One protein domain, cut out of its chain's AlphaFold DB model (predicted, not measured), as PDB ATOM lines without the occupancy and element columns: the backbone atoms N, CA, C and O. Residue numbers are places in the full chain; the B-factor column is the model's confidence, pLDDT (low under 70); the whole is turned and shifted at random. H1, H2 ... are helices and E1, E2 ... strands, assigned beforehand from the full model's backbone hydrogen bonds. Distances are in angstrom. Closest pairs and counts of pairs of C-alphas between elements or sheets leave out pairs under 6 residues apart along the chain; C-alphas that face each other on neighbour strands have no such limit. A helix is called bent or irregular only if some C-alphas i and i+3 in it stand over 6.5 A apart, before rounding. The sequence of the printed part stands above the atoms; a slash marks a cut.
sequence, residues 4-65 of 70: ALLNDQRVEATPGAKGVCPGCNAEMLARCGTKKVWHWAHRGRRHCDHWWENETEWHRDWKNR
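AT A GLANCE: This is residues 4 to 65 of the 70 residues of an uncharacterized protein of Boseongicola sp. CCM32 (UniProt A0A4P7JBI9). A small strand body is made of two antiparallel pieces, the hairpin E1 and E2 and the three-strand sheet E3, E4 and E5, with E1 close beside E3. From the end of E5 a long link, residues 43 to 56, swings away from this body to one short helix, H1, and residues 50 to 55 and 58 to 65 stick out from the rest. The printed part has 62 residues with five named strands and then one named helix along the chain; the larger sheet has the order E3, E4, E5 and the smaller one E1, E2, both antiparallel. The class is mixed, helices and strands, with 26 residues in named elements, under half of those printed. The whole is compact, with a radius of gyration of the C-alphas of 11.9 A, and spans 28 by 27 by 23 A.

HOW THE PARTS SIT: E1, residues 4 to 6, and E2, residues 9 to 12, form a hairpin with a tight link of 2 residues. They are antiparallel, with 126 degrees between their directions; the C-alphas of Leu 5 and Arg 10 face each other at 4.8 A, and N 6 and O 9 are within hydrogen-bond range at 2.9 A. E3, residues 18 to 20, has 7 pairs of C-alphas within 8 A of E1, the closest being those of Leu 5 and Val 20 at 5.1 A. E2 and E3 are near each other, with 6 pairs of C-alphas within 10 A. E4, residues 27 to 31, forms a hairpin with E3; the two are antiparallel at 134 degrees, and N 28 and O 19 are 2.8 A apart, within hydrogen-bond range. E2 and E4 are only just apart, with their closest C-alphas 8.3 A from each other. E5, residues 39 to 42, forms a further hairpin with E4, antiparallel at 144 degrees, where N 29 and O 41 are within hydrogen-bond range at 2.8 A and N 31 and O 39 at 2.9 A. E3, E4 and E5 make a meander, each strand the antiparallel neighbour of the one before; E3 and E5 are its edge strands and E4 is the inner one. The closest C-alphas of E1 and E5 are those of Ala 4 and Trp 40, 6.6 A apart, and those of E2 and E5 are Glu 12 and His 39, at 7.3 A. H1, residues 57 to 63, is not on the three-strand sheet, with 0 pairs of C-alphas within 10 A, and it is apart from E1 and E2. In H1 every O i to N i+4 pair is within hydrogen-bond range.

IN THESE COORDINATES: E1 begins at C-alpha 4, (139.936, 100.049, 210.098), and is 6.6 A long from first to last C-alpha. E2 is 9.9 A long and E3 7.2 A. E4, the longest strand with 5 residues, runs 13.1 A from C-alpha 27 at (133.477, 97.250, 215.797) to C-alpha 31. E5 is 10.2 A long. H1 is 9.8 A long, is not bent, and ends at C-alpha 63, (153.219, 109.065, 208.963).

THE WHOLE: The two C-alphas farthest apart are those of Gly 44 and Arg 65, 31.7 A. The centre of E5 is nearest to the mean of the C-alphas, at 3.8 A, and that of H1 is farthest, at 14.5 A. The link from E5 to H1, 14 residues, is long; the links from E3 to E4 and from E4 to E5 are short, and that from E2 to E3 is tight. Residues 50 to 55 and 58 to 65 stand free, of which 58 to 63 belong to H1; the body without them has 48 residues and spans 27 by 23 by 20 A. The printed part has no cut. The mean pLDDT of the printed part is 89.3, and no printed residue is under 70.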
ATOM      1  N   ALA A   4     140.604 101.228 209.556       94.00
ATOM      2  CA  ALA A   4     139.936 100.049 210.098       94.00
ATOM      3  C   ALA A   4     140.086  98.901 209.093       94.00
ATOM      4  O   ALA A   4     140.486  99.137 207.953       94.00
ATOM      5  N   LEU A   5     139.775  97.676 209.506       94.81
ATOM      6  CA  LEU A   5     139.731  96.528 208.609       94.81
ATOM      7  C   LEU A   5     138.312  96.336 208.071       94.81
ATOM      8  O   LEU A   5     137.339  96.343 208.832       94.81
ATOM      9  N   LEU A   6     138.212  96.140 206.762       92.38
ATOM     10  CA  LEU A   6     137.017  95.697 206.058       92.38
ATOM     11  C   LEU A   6     137.451  94.605 205.080       92.38
ATOM     12  O   LEU A   6     138.279  94.871 204.215       92.38
ATOM     13  N   ASN A   7     136.929  93.386 205.234       89.62
ATOM     14  CA  ASN A   7     137.374  92.207 204.474       89.62
ATOM     15  C   ASN A   7     138.904  92.012 204.525       89.62
ATOM     16  O   ASN A   7     139.545  91.863 203.491       89.62
ATOM     17  N   ASP A   8     139.486  92.118 205.726       87.56
ATOM     18  CA  ASP A   8     140.937  92.043 205.986       87.56
ATOM     19  C   ASP A   8     141.802  93.099 205.275       87.56
ATOM     20  O   ASP A   8     143.028  93.077 205.362       87.56
ATOM     21  N   GLN A   9     141.180  94.096 204.640       91.06
ATOM     22  CA  GLN A   9     141.875  95.221 204.032       91.06
ATOM     23  C   GLN A   9     141.788  96.464 204.908       91.06
ATOM     24  O   GLN A   9     140.732  96.805 205.447       91.06
ATOM     25  N   ARG A  10     142.910  97.181 205.022       91.25
ATOM     26  CA  ARG A  10     142.952  98.484 205.687       91.25
ATOM     27  C   ARG A  10     142.258  99.526 204.823       91.25
ATOM     28  O   ARG A  10     142.688  99.811 203.712       91.25
ATOM     29  N   VAL A  11     141.215 100.128 205.376       93.62
ATOM     30  CA  VAL A  11     140.407 101.144 204.703       93.62
ATOM     31  C   VAL A  11     140.368 102.433 205.514       93.62
ATOM     32  O   VAL A  11     140.273 102.425 206.747       93.62
ATOM     33  N   GLU A  12     140.448 103.568 204.826       93.88
ATOM     34  CA  GLU A  12     140.168 104.871 205.431       93.88
ATOM     35  C   GLU A  12     138.661 105.052 205.650       93.88
ATOM     36  O   GLU A  12     137.829 104.328 205.103       93.88
ATOM     37  N   ALA A  13     138.301 105.997 206.517       95.25
ATOM     38  CA  ALA A  13     136.907 106.239 206.857       95.25
ATOM     39  C   ALA A  13     136.143 106.787 205.644       95.25
ATOM     40  O   ALA A  13     136.489 107.841 205.119       95.25
ATOM     41  N   THR A  14     135.075 106.096 205.251       95.19
ATOM     42  CA  THR A  14     134.135 106.540 204.215       95.19
ATOM     43  C   THR A  14     132.723 106.693 204.798       95.19
ATOM     44  O   THR A  14     132.396 106.054 205.807       95.19
ATOM     45  N   PRO A  15     131.866 107.571 204.239       95.88
ATOM     46  CA  PRO A  15     130.545 107.838 204.807       95.88
ATOM     47  C   PRO A  15     129.701 106.570 204.988       95.88
ATOM     48  O   PRO A  15     129.513 105.795 204.057       95.88
ATOM     49  N   GLY A  16     129.185 106.363 206.203       93.75
ATOM     50  CA  GLY A  16     128.345 105.207 206.543       93.75
ATOM     51  C   GLY A  16     129.093 103.883 206.728       93.75
ATOM     52  O   GLY A  16     128.467 102.889 207.098       93.75
ATOM     53  N   ALA A  17     130.412 103.856 206.525       95.38
ATOM     54  CA  ALA A  17     131.181 102.628 206.622       95.38
ATOM     55  C   ALA A  17     131.315 102.116 208.063       95.38
ATOM     56  O   ALA A  17     131.390 102.872 209.044       95.38
ATOM     57  N   LYS A  18     131.374 100.790 208.159       95.44
ATOM     58  CA  LYS A  18     131.658 100.029 209.373       95.44
ATOM     59  C   LYS A  18     132.871  99.156 209.104       95.44
ATOM     60  O   LYS A  18     133.027  98.649 207.999       95.44
ATOM     61  N   GLY A  19     133.707  98.990 210.112       94.81
ATOM     62  CA  GLY A  19     134.896  98.153 210.035       94.81
ATOM     63  C   GLY A  19     135.250  97.621 211.412       94.81
ATOM     64  O   GLY A  19     134.546  97.889 212.391       94.81
ATOM     65  N   VAL A  20     136.348  96.886 211.499       95.31
ATOM     66  CA  VAL A  20     136.868  96.373 212.769       95.31
ATOM     67  C   VAL A  20     138.219  96.989 213.096       95.31
ATOM     68  O   VAL A  20     139.008  97.333 212.215       95.31
ATOM     69  N   CYS A  21     138.471  97.183 214.387       92.62
ATOM     70  CA  CYS A  21     139.741  97.702 214.863       92.62
ATOM     71  C   CYS A  21     140.836  96.649 214.655       92.62
ATOM     72  O   CYS A  21     140.702  95.559 215.205       92.62
ATOM     73  N   PRO A  22     141.946  96.968 213.966       90.56
ATOM     74  CA  PRO A  22     143.045  96.018 213.800       90.56
ATOM     75  C   PRO A  22     143.739  95.645 215.124       90.56
ATOM     76  O   PRO A  22     144.377  94.606 215.198       90.56
ATOM     77  N   GLY A  23     143.629  96.474 216.171       88.56
ATOM     78  CA  GLY A  23     144.297  96.235 217.457       88.56
ATOM     79  C   GLY A  23     143.495  95.401 218.460       88.56
ATOM     80  O   GLY A  23     144.078  94.663 219.243       88.56
ATOM     81  N   CYS A  24     142.162  95.512 218.470       90.75
ATOM     82  CA  CYS A  24     141.314  94.822 219.456       90.75
ATOM     83  C   CYS A  24     140.119  94.075 218.850       90.75
ATOM     84  O   CYS A  24     139.273  93.569 219.585       90.75
ATOM     85  N   ASN A  25     140.009  94.050 217.520       91.50
ATOM     86  CA  ASN A  25     138.942  93.402 216.756       91.50
ATOM     87  C   ASN A  25     137.512  93.892 217.067       91.50
ATOM     88  O   ASN A  25     136.525  93.269 216.678       91.50
ATOM     89  N   ALA A  26     137.374  95.019 217.772       92.75
ATOM     90  CA  ALA A  26     136.082  95.616 218.086       92.75
ATOM     91  C   ALA A  26     135.504  96.394 216.897       92.75
ATOM     92  O   ALA A  26     136.240  96.991 216.112       92.75
ATOM     93  N   GLU A  27     134.175  96.466 216.819       94.69
ATOM     94  CA  GLU A  27     133.477  97.250 215.797       94.69
ATOM     95  C   GLU A  27     133.825  98.748 215.882       94.69
ATOM     96  O   GLU A  27     133.857  99.362 216.959       94.69
ATOM     97  N   MET A  28     134.038  99.347 214.714       94.62
ATOM     98  CA  MET A  28     134.326 100.758 214.516       94.62
ATOM     99  C   MET A  28     133.335 101.389 213.540       94.62
ATOM    100  O   MET A  28     132.862 100.758 212.594       94.62
ATOM    101  N   LEU A  29     133.060 102.673 213.754       95.50
ATOM    102  CA  LEU A  29     132.194 103.492 212.917       95.50
ATOM    103  C   LEU A  29     133.013 104.609 212.269       95.50
ATOM    104  O   LEU A  29     133.765 105.314 212.957       95.50
ATOM    105  N   ALA A  30     132.833 104.796 210.964       95.94
ATOM    106  CA  ALA A  30     133.429 105.906 210.239       95.94
ATOM    107  C   ALA A  30     132.765 107.232 210.641       95.94
ATOM    108  O   ALA A  30     131.541 107.392 210.598       95.94
ATOM    109  N   ARG A  31     133.574 108.218 211.032       94.38
ATOM    110  CA  ARG A  31     133.129 109.583 211.339       94.38
ATOM    111  C   ARG A  31     133.571 110.508 210.214       94.38
ATOM    112  O   ARG A  31     134.718 110.940 210.180       94.38
ATOM    113  N   CYS A  32     132.637 110.808 209.316       94.19
ATOM    114  CA  CYS A  32     132.878 111.589 208.102       94.19
ATOM    115  C   CYS A  32     132.084 112.902 208.148       94.19
ATOM    116  O   CYS A  32     131.009 113.008 207.569       94.19
ATOM    117  N   GLY A  33     132.573 113.877 208.915       91.88
ATOM    118  CA  GLY A  33     131.956 115.201 209.040       91.88
ATOM    119  C   GLY A  33     132.869 116.310 208.523       91.88
ATOM    120  O   GLY A  33     133.984 116.049 208.086       91.88
ATOM    121  N   THR A  34     132.412 117.558 208.620       92.44
ATOM    122  CA  THR A  34     133.184 118.748 208.209       92.44
ATOM    123  C   THR A  34     133.996 119.370 209.346       92.44
ATOM    124  O   THR A  34     134.910 120.146 209.103       92.44
ATOM    125  N   LYS A  35     133.674 119.036 210.603       88.62
ATOM    126  CA  LYS A  35     134.312 119.628 211.795       88.62
ATOM    127  C   LYS A  35     135.639 118.979 212.180       88.62
ATOM    128  O   LYS A  35     136.448 119.597 212.860       88.62
ATOM    129  N   LYS A  36     135.818 117.703 211.846       86.38
ATOM    130  CA  LYS A  36     137.009 116.918 212.178       86.38
ATOM    131  C   LYS A  36     137.419 116.120 210.959       86.38
ATOM    132  O   LYS A  36     136.558 115.659 210.211       86.38
ATOM    133  N   VAL A  37     138.722 115.898 210.838       88.94
ATOM    134  CA  VAL A  37     139.296 114.958 209.879       88.94
ATOM    135  C   VAL A  37     138.585 113.613 209.957       88.94
ATOM    136  O   VAL A  37     138.221 113.147 211.045       88.94
ATOM    137  N   TRP A  38     138.388 112.982 208.807       93.44
ATOM    138  CA  TRP A  38     137.717 111.695 208.763       93.44
ATOM    139  C   TRP A  38     138.560 110.653 209.489       93.44
ATOM    140  O   TRP A  38     139.788 110.595 209.341       93.44
ATOM    141  N   HIS A  39     137.898 109.898 210.358       93.00
ATOM    142  CA  HIS A  39     138.547 108.938 211.238       93.00
ATOM    143  C   HIS A  39     137.585 107.824 211.641       93.00
ATOM    144  O   HIS A  39     136.363 107.982 211.641       93.00
ATOM    145  N   TRP A  40     138.167 106.707 212.053       93.62
ATOM    146  CA  TRP A  40     137.471 105.608 212.696       93.62
ATOM    147  C   TRP A  40     137.429 105.807 214.207       93.62
ATOM    148  O   TRP A  40     138.445 106.147 214.833       93.62
ATOM    149  N   ALA A  41     136.255 105.561 214.780       92.81
ATOM    150  CA  ALA A  41     136.006 105.562 216.215       92.81
ATOM    151  C   ALA A  41     135.369 104.232 216.635       92.81
ATOM    152  O   ALA A  41     134.545 103.692 215.900       92.81
ATOM    153  N   HIS A  42     135.712 103.717 217.816       93.25
ATOM    154  CA  HIS A  42     135.046 102.530 218.354       93.25
ATOM    155  C   HIS A  42     133.545 102.757 218.526       93.25
ATOM    156  O   HIS A  42     133.096 103.851 218.891       93.25
ATOM    157  N   ARG A  43     132.762 101.697 218.314       91.06
ATOM    158  CA  ARG A  43     131.367 101.688 218.741       91.06
ATOM    159  C   ARG A  43     131.318 101.575 220.269       91.06
ATOM    160  O   ARG A  43     131.610 100.528 220.841       91.06
ATOM    161  N   GLY A  44     130.938 102.673 220.920       86.56
ATOM    162  CA  GLY A  44     130.894 102.794 222.380       86.56
ATOM    163  C   GLY A  44     132.199 103.320 222.985       86.56
ATOM    164  O   GLY A  44     133.161 103.625 222.282       86.56
ATOM    165  N   ARG A  45     132.232 103.455 224.316       74.56
ATOM    166  CA  ARG A  45     133.410 103.944 225.043       74.56
ATOM    167  C   ARG A  45     134.397 102.793 225.247       74.56
ATOM    168  O   ARG A  45     134.343 102.098 226.254       74.56
ATOM    169  N   ARG A  46     135.261 102.569 224.255       77.00
ATOM    170  CA  ARG A  46     136.334 101.565 224.300       77.00
ATOM    171  C   ARG A  46     137.670 102.222 223.982       77.00
ATOM    172  O   ARG A  46     137.806 102.881 222.951       77.00
ATOM    173  N   HIS A  47     138.640 102.008 224.863       74.44
ATOM    174  CA  HIS A  47     140.038 102.339 224.627       74.44
ATOM    175  C   HIS A  47     140.759 101.042 224.268       74.44
ATOM    176  O   HIS A  47     140.782 100.108 225.062       74.44
ATOM    177  N   CYS A  48     141.263 100.957 223.036       80.38
ATOM    178  CA  CYS A  48     142.053  99.812 222.573       80.38
ATOM    179  C   CYS A  48     143.490  99.847 223.106       80.38
ATOM    180  O   CYS A  48     144.162  98.826 223.098       80.38
ATOM    181  N   ASP A  49     143.944 101.016 223.549       75.75
ATOM    182  CA  ASP A  49     145.282 101.247 224.063       75.75
ATOM    183  C   ASP A  49     145.200 102.280 225.195       75.75
ATOM    184  O   ASP A  49     144.563 103.330 225.051       75.75
ATOM    185  N   HIS A  50     145.796 101.939 226.336       79.56
ATOM    186  CA  HIS A  50     145.851 102.791 227.523       79.56
ATOM    187  C   HIS A  50     146.892 103.911 227.383       79.56
ATOM    188  O   HIS A  50     146.813 104.896 228.110       79.56
ATOM    189  N   TRP A  51     147.816 103.781 226.428       82.31
ATOM    190  CA  TRP A  51     148.864 104.752 226.100       82.31
ATOM    191  C   TRP A  51     148.523 105.595 224.866       82.31
ATOM    192  O   TRP A  51     149.373 106.298 224.327       82.31
ATOM    193  N   TRP A  52     147.273 105.531 224.401       76.44
ATOM    194  CA  TRP A  52     146.849 106.243 223.203       76.44
ATOM    195  C   TRP A  52     146.794 107.761 223.414       76.44
ATOM    196  O   TRP A  52     146.061 108.255 224.273       76.44
ATOM    197  N   GLU A  53     147.472 108.498 222.533       80.31
ATOM    198  CA  GLU A  53     147.376 109.955 222.428       80.31
ATOM    199  C   GLU A  53     146.625 110.412 221.169       80.31
ATOM    200  O   GLU A  53     146.537 109.714 220.151       80.31
ATOM    201  N   ASN A  54     146.074 111.628 221.224       81.25
ATOM    202  CA  ASN A  54     145.383 112.219 220.083       81.25
ATOM    203  C   ASN A  54     146.356 112.466 218.922       81.25
ATOM    204  O   ASN A  54     147.336 113.193 219.052       81.25
ATOM    205  N   GLU A  55     146.026 111.926 217.752       85.50
ATOM    206  CA  GLU A  55     146.775 112.188 216.527       85.50
ATOM    207  C   GLU A  55     146.456 113.596 216.004       85.50
ATOM    208  O   GLU A  55     145.301 113.914 215.707       85.50
ATOM    209  N   THR A  56     147.486 114.432 215.888       86.50
ATOM    210  CA  THR A  56     147.399 115.756 215.252       86.50
ATOM    211  C   THR A  56     147.720 115.674 213.759       86.50
ATOM    212  O   THR A  56     148.200 114.653 213.268       86.50
ATOM    213  N   GLU A  57     147.484 116.765 213.033       84.81
ATOM    214  CA  GLU A  57     147.850 116.883 211.617       84.81
ATOM    215  C   GLU A  57     149.338 116.591 211.380       84.81
ATOM    216  O   GLU A  57     149.663 115.738 210.562       84.81
ATOM    217  N   TRP A  58     150.225 117.157 212.205       89.06
ATOM    218  CA  TRP A  58     151.664 116.886 212.141       89.06
ATOM    219  C   TRP A  58     152.003 115.389 212.235       89.06
ATOM    220  O   TRP A  58     152.792 114.880 211.438       89.06
ATOM    221  N   HIS A  59     151.379 114.658 213.167       86.69
ATOM    222  CA  HIS A  59     151.588 113.210 213.297       86.69
ATOM    223  C   HIS A  59     151.161 112.467 212.028       86.69
ATOM    224  O   HIS A  59     151.790 111.488 211.625       86.69
ATOM    225  N   ARG A  60     150.077 112.925 211.400       83.56
ATOM    226  CA  ARG A  60     149.501 112.324 210.199       83.56
ATOM    227  C   ARG A  60     150.380 112.588 208.979       83.56
ATOM    228  O   ARG A  60     150.683 111.650 208.246       83.56
ATOM    229  N   ASP A  61     150.858 113.819 208.826       88.69
ATOM    230  CA  ASP A  61     151.788 114.228 207.771       88.69
ATOM    231  C   ASP A  61     153.127 113.516 207.886       88.69
ATOM    232  O   ASP A  61     153.695 113.091 206.882       88.69
ATOM    233  N   TRP A  62     153.626 113.339 209.108       89.31
ATOM    234  CA  TRP A  62     154.834 112.565 209.344       89.31
ATOM    235  C   TRP A  62     154.645 111.094 208.946       89.31
ATOM    236  O   TRP A  62     155.456 110.566 208.187       89.31
ATOM    237  N   LYS A  63     153.541 110.452 209.360       86.25
ATOM    238  CA  LYS A  63     153.219 109.065 208.963       86.25
ATOM    239  C   LYS A  63     153.018 108.911 207.452       86.25
ATOM    240  O   LYS A  63     153.387 107.883 206.901       86.25
ATOM    241  N   ASN A  64     152.475 109.928 206.782       86.62
ATOM    242  CA  ASN A  64     152.268 109.949 205.328       86.62
ATOM    243  C   ASN A  64     153.566 109.901 204.510       86.62
ATOM    244  O   ASN A  64     153.509 109.625 203.315       86.62
ATOM    245  N   ARG A  65     154.728 110.164 205.119       89.69
ATOM    246  CA  ARG A  65     156.030 110.079 204.436       89.69
ATOM    247  C   ARG A  65     156.528 108.643 204.262       89.69
ATOM    248  O   ARG A  65     157.539 108.439 203.598       89.69
TER     249      ARG A  65